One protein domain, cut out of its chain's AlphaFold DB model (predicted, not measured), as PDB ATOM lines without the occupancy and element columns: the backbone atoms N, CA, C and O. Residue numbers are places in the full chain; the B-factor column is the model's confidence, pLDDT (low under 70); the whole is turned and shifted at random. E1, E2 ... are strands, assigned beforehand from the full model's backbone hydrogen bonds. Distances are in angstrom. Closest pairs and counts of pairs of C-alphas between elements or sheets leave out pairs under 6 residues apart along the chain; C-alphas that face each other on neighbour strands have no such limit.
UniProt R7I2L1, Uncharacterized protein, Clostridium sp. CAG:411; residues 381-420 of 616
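This is residues 381 to 420 of the 616 residues of an uncharacterized protein of Clostridium sp. CAG:411 (UniProt R7I2L1). This is a small rod with little regular structure: a three-stranded sheet in the middle, with loop 391 to 397 reaching out at one end and the longer loop 403 to 416 at the other before it folds back into E3. The printed part has 40 residues, 13 of them in named strands, E1, E2, E3 in order, and no named helix; its class is all strand. It is loose, with a radius of gyration of the C-alphas of 11.3 A, and spans 36 by 18 by 13 A.

E1, residues 386 to 390, begins at C-alpha 386 (-39.298, -29.001, -30.983) and is 11.4 A long. E2, residues 398 to 402, is 13.8 A long. E3, residues 417 to 419, ends at C-alpha 419 (-36.473, -19.416, -26.651).

The strands form a meander, each the antiparallel neighbour of the one before. Hairpin E1 and E2, at 149 degrees, has N 387 and O 401 within hydrogen-bond range, 2.8 A. Hairpin E2 and E3, at 138 degrees, has N 417 and O 400 at 2.8 A.

The C-alphas farthest apart, of Thr 395 and Lys 408, are 36.7 A apart. The link E2 to E3 is long. The printed part has no cut, and no printed residue is under 70 in pLDDT.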
ATOM      1  N   GLU A 381     -46.771 -24.687 -36.951       89.12
ATOM      2  CA  GLU A 381     -48.207 -24.675 -37.262       89.12
ATOM      3  C   GLU A 381     -48.610 -25.873 -38.128       89.12
ATOM      4  O   GLU A 381     -49.759 -26.313 -38.110       89.12
ATOM      5  N   LYS A 382     -47.647 -26.441 -38.864       83.38
ATOM      6  CA  LYS A 382     -47.834 -27.636 -39.696       83.38
ATOM      7  C   LYS A 382     -47.414 -28.930 -39.001       83.38
ATOM      8  O   LYS A 382     -47.351 -29.962 -39.667       83.38
ATOM      9  N   GLY A 383     -47.157 -28.896 -37.691       85.19
ATOM     10  CA  GLY A 383     -46.925 -30.086 -36.869       85.19
ATOM     11  C   GLY A 383     -45.459 -30.463 -36.641       85.19
ATOM     12  O   GLY A 383     -45.190 -31.592 -36.238       85.19
ATOM     13  N   SER A 384     -44.498 -29.566 -36.883       89.88
ATOM     14  CA  SER A 384     -43.101 -29.812 -36.500       89.88
ATOM     15  C   SER A 384     -42.922 -29.838 -34.981       89.88
ATOM     16  O   SER A 384     -43.339 -28.917 -34.278       89.88
ATOM     17  N   HIS A 385     -42.227 -30.857 -34.474       86.62
ATOM     18  CA  HIS A 385     -41.882 -30.965 -33.054       86.62
ATOM     19  C   HIS A 385     -40.592 -30.206 -32.718       86.62
ATOM     20  O   HIS A 385     -39.706 -30.057 -33.558       86.62
ATOM     21  N   LYS A 386     -40.483 -29.717 -31.475       91.25
ATOM     22  CA  LYS A 386     -39.298 -29.001 -30.983       91.25
ATOM     23  C   LYS A 386     -38.311 -29.962 -30.335       91.25
ATOM     24  O   LYS A 386     -38.600 -30.523 -29.279       91.25
ATOM     25  N   THR A 387     -37.110 -30.032 -30.890       89.94
ATOM     26  CA  THR A 387     -35.963 -30.677 -30.253       89.94
ATOM     27  C   THR A 387     -35.152 -29.624 -29.508       89.94
ATOM     28  O   THR A 387     -34.452 -28.806 -30.109       89.94
ATOM     29  N   VAL A 388     -35.274 -29.606 -28.178       91.19
ATOM     30  CA  VAL A 388     -34.570 -28.647 -27.309       91.19
ATOM     31  C   VAL A 388     -33.076 -28.974 -27.270       91.19
ATOM     32  O   VAL A 388     -32.693 -30.074 -26.880       91.19
ATOM     33  N   ILE A 389     -32.240 -27.998 -27.628       90.06
ATOM     34  CA  ILE A 389     -30.773 -28.092 -27.568       90.06
ATOM     35  C   ILE A 389     -30.278 -27.558 -26.222       90.06
ATOM     36  O   ILE A 389     -29.502 -28.215 -25.532       90.06
ATOM     37  N   SER A 390     -30.756 -26.376 -25.825       90.25
ATOM     38  CA  SER A 390     -30.472 -25.773 -24.524       90.25
ATOM     39  C   SER A 390     -31.733 -25.142 -23.945       90.25
ATOM     40  O   SER A 390     -32.478 -24.452 -24.638       90.25
ATOM     41  N   LYS A 391     -31.994 -25.381 -22.660       87.75
ATOM     42  CA  LYS A 391     -33.116 -24.740 -21.961       87.75
ATOM     43  C   LYS A 391     -32.762 -23.279 -21.645       87.75
ATOM     44  O   LYS A 391     -31.595 -23.022 -21.346       87.75
ATOM     45  N   PRO A 392     -33.729 -22.345 -21.690       88.75
ATOM     46  CA  PRO A 392     -33.493 -20.976 -21.246       88.75
ATOM     47  C   PRO A 392     -33.210 -20.933 -19.740       88.75
ATOM     48  O   PRO A 392     -33.719 -21.756 -18.975       88.75
ATOM     49  N   THR A 393     -32.409 -19.959 -19.320       85.88
ATOM     50  CA  THR A 393     -32.184 -19.602 -17.912       85.88
ATOM     51  C   THR A 393     -32.741 -18.201 -17.647       85.88
ATOM     52  O   THR A 393     -33.271 -17.560 -18.555       85.88
ATOM     53  N   CYS A 394     -32.624 -17.696 -16.417       80.38
ATOM     54  CA  CYS A 394     -33.035 -16.327 -16.081       80.38
ATOM     55  C   CYS A 394     -32.295 -15.255 -16.892       80.38
ATOM     56  O   CYS A 394     -32.850 -14.190 -17.134       80.38
ATOM     57  N   THR A 395     -31.067 -15.542 -17.332       81.25
ATOM     58  CA  THR A 395     -30.181 -14.564 -17.985       81.25
ATOM     59  C   THR A 395     -29.734 -14.969 -19.388       81.25
ATOM     60  O   THR A 395     -29.151 -14.155 -20.097       81.25
ATOM     61  N   SER A 396     -29.967 -16.214 -19.809       84.94
ATOM     62  CA  SER A 396     -29.541 -16.730 -21.115       84.94
ATOM     63  C   SER A 396     -30.712 -17.338 -21.878       84.94
ATOM     64  O   SER A 396     -31.483 -18.127 -21.333       84.94
ATOM     65  N   GLU A 397     -30.823 -16.997 -23.161       88.25
ATOM     66  CA  GLU A 397     -31.792 -17.608 -24.073       88.25
ATOM     67  C   GLU A 397     -31.550 -19.120 -24.216       88.25
ATOM     68  O   GLU A 397     -30.414 -19.604 -24.221       88.25
ATOM     69  N   GLY A 398     -32.637 -19.870 -24.372       89.69
ATOM     70  CA  GLY A 398     -32.605 -21.272 -24.774       89.69
ATOM     71  C   GLY A 398     -32.521 -21.412 -26.291       89.69
ATOM     72  O   GLY A 398     -32.796 -20.469 -27.034       89.69
ATOM     73  N   THR A 399     -32.181 -22.604 -26.769       90.75
ATOM     74  CA  THR A 399     -32.145 -22.919 -28.201       90.75
ATOM     75  C   THR A 399     -32.812 -24.253 -28.517       90.75
ATOM     76  O   THR A 399     -32.774 -25.191 -27.716       90.75
ATOM     77  N   TYR A 400     -33.423 -24.352 -29.696       89.38
ATOM     78  CA  TYR A 400     -34.061 -25.575 -30.189       89.38
ATOM     79  C   TYR A 400     -33.998 -25.682 -31.719       89.38
ATOM     80  O   TYR A 400     -33.753 -24.699 -32.421       89.38
ATOM     81  N   GLN A 401     -34.223 -26.884 -32.240       94.44
ATOM     82  CA  GLN A 401     -34.419 -27.182 -33.662       94.44
ATOM     83  C   GLN A 401     -35.825 -27.736 -33.895       94.44
ATOM     84  O   GLN A 401     -36.483 -28.184 -32.954       94.44
ATOM     85  N   LEU A 402     -36.288 -27.685 -35.143       90.50
ATOM     86  CA  LEU A 402     -37.564 -28.270 -35.541       90.50
ATOM     87  C   LEU A 402     -37.344 -29.607 -36.235       90.50
ATOM     88  O   LEU A 402     -36.562 -29.698 -37.182       90.50
ATOM     89  N   ASP A 403     -38.089 -30.614 -35.812       90.50
ATOM     90  CA  ASP A 403     -38.163 -31.897 -36.493       90.50
ATOM     91  C   ASP A 403     -39.114 -31.778 -37.687       90.50
ATOM     92  O   ASP A 403     -40.095 -31.021 -37.668       90.50
ATOM     93  N   CYS A 404     -38.824 -32.516 -38.755       90.94
ATOM     94  CA  CYS A 404     -39.684 -32.537 -39.928       90.94
ATOM     95  C   CYS A 404     -41.104 -32.988 -39.547       90.94
ATOM     96  O   CYS A 404     -41.283 -34.071 -38.999       90.94
ATOM     97  N   ALA A 405     -42.121 -32.199 -39.902       91.19
ATOM     98  CA  ALA A 405     -43.518 -32.490 -39.559       91.19
ATOM     99  C   ALA A 405     -44.096 -33.737 -40.262       91.19
ATOM    100  O   ALA A 405     -45.184 -34.204 -39.935       91.19
ATOM    101  N   ARG A 406     -43.407 -34.268 -41.281       86.00
ATOM    102  CA  ARG A 406     -43.880 -35.438 -42.029       86.00
ATOM    103  C   ARG A 406     -43.663 -36.713 -41.219       86.00
ATOM    104  O   ARG A 406     -42.549 -36.990 -40.777       86.00
ATOM    105  N   GLU A 407     -44.705 -37.538 -41.128       82.12
ATOM    106  CA  GLU A 407     -44.622 -38.841 -40.470       82.12
ATOM    107  C   GLU A 407     -43.458 -39.684 -41.018       82.12
ATOM    108  O   GLU A 407     -43.230 -39.756 -42.228       82.12
ATOM    109  N   LYS A 408     -42.743 -40.366 -40.112       81.44
ATOM    110  CA  LYS A 408     -41.594 -41.244 -40.416       81.44
ATOM    111  C   LYS A 408     -40.375 -40.520 -41.013       81.44
ATOM    112  O   LYS A 408     -39.494 -41.178 -41.570       81.44
ATOM    113  N   CYS A 409     -40.295 -39.196 -40.881       82.19
ATOM    114  CA  CYS A 409     -39.094 -38.422 -41.174       82.19
ATOM    115  C   CYS A 409     -38.386 -38.035 -39.869       82.19
ATOM    116  O   CYS A 409     -38.971 -37.357 -39.036       82.19
ATOM    117  N   ASN A 410     -37.121 -38.434 -39.713       85.00
ATOM    118  CA  ASN A 410     -36.319 -38.153 -38.510       85.00
ATOM    119  C   ASN A 410     -35.293 -37.029 -38.732       85.00
ATOM    120  O   ASN A 410     -34.285 -36.966 -38.034       85.00
ATOM    121  N   GLU A 411     -35.497 -36.197 -39.753       88.94
ATOM    122  CA  GLU A 411     -34.589 -35.090 -40.055       88.94
ATOM    123  C   GLU A 411     -34.953 -33.850 -39.240       88.94
ATOM    124  O   GLU A 411     -36.131 -33.520 -39.077       88.94
ATOM    125  N   THR A 412     -33.924 -33.148 -38.773       89.44
ATOM    126  CA  THR A 412     -34.034 -31.922 -37.978       89.44
ATOM    127  C   THR A 412     -33.539 -30.723 -38.772       89.44
ATOM    128  O   THR A 412     -32.564 -30.813 -39.520       89.44
ATOM    129  N   SER A 413     -34.168 -29.568 -38.588       88.31
ATOM    130  CA  SER A 413     -33.819 -28.345 -39.300       88.31
ATOM    131  C   SER A 413     -32.382 -27.912 -39.021       88.31
ATOM    132  O   SER A 413     -31.972 -27.797 -37.870       88.31
ATOM    133  N   ASN A 414     -31.643 -27.507 -40.053       86.81
ATOM    134  CA  ASN A 414     -30.314 -26.905 -39.867       86.81
ATOM    135  C   ASN A 414     -30.364 -25.540 -39.155       86.81
ATOM    136  O   ASN A 414     -29.363 -25.085 -38.609       86.81
ATOM    137  N   LYS A 415     -31.522 -24.871 -39.172       88.88
ATOM    138  CA  LYS A 415     -31.739 -23.597 -38.483       88.88
ATOM    139  C   LYS A 415     -31.964 -23.836 -36.990       88.88
ATOM    140  O   LYS A 415     -32.755 -24.699 -36.623       88.88
ATOM    141  N   ILE A 416     -31.297 -23.039 -36.157       90.00
ATOM    142  CA  ILE A 416     -31.486 -23.016 -34.705       90.00
ATOM    143  C   ILE A 416     -32.418 -21.854 -34.358       90.00
ATOM    144  O   ILE A 416     -32.209 -20.722 -34.800       90.00
ATOM    145  N   TYR A 417     -33.443 -22.153 -33.570       88.75
ATOM    146  CA  TYR A 417     -34.412 -21.203 -33.045       88.75
ATOM    147  C   TYR A 417     -34.098 -20.889 -31.586       88.75
ATOM    148  O   TYR A 417     -33.431 -21.665 -30.898       88.75
ATOM    149  N   LYS A 418     -34.571 -19.732 -31.123       90.81
ATOM    150  CA  LYS A 418     -34.319 -19.224 -29.775       90.81
ATOM    151  C   LYS A 418     -35.592 -19.264 -28.944       90.81
ATOM    152  O   LYS A 418     -36.675 -18.972 -29.443       90.81
ATOM    153  N   THR A 419     -35.440 -19.589 -27.671       88.19
ATOM    154  CA  THR A 419     -36.473 -19.416 -26.651       88.19
ATOM    155  C   THR A 419     -36.026 -18.279 -25.734       88.19
ATOM    156  O   THR A 419     -34.893 -18.348 -25.249       88.19
ATOM    157  N   PRO A 420     -36.856 -17.246 -25.497       87.94
ATOM    158  CA  PRO A 420     -36.493 -16.138 -24.614       87.94
ATOM    159  C   PRO A 420     -36.035 -16.608 -23.227       87.94
ATOM    160  O   PRO A 420     -36.463 -17.661 -22.748       87.94
TER     161      PRO A 420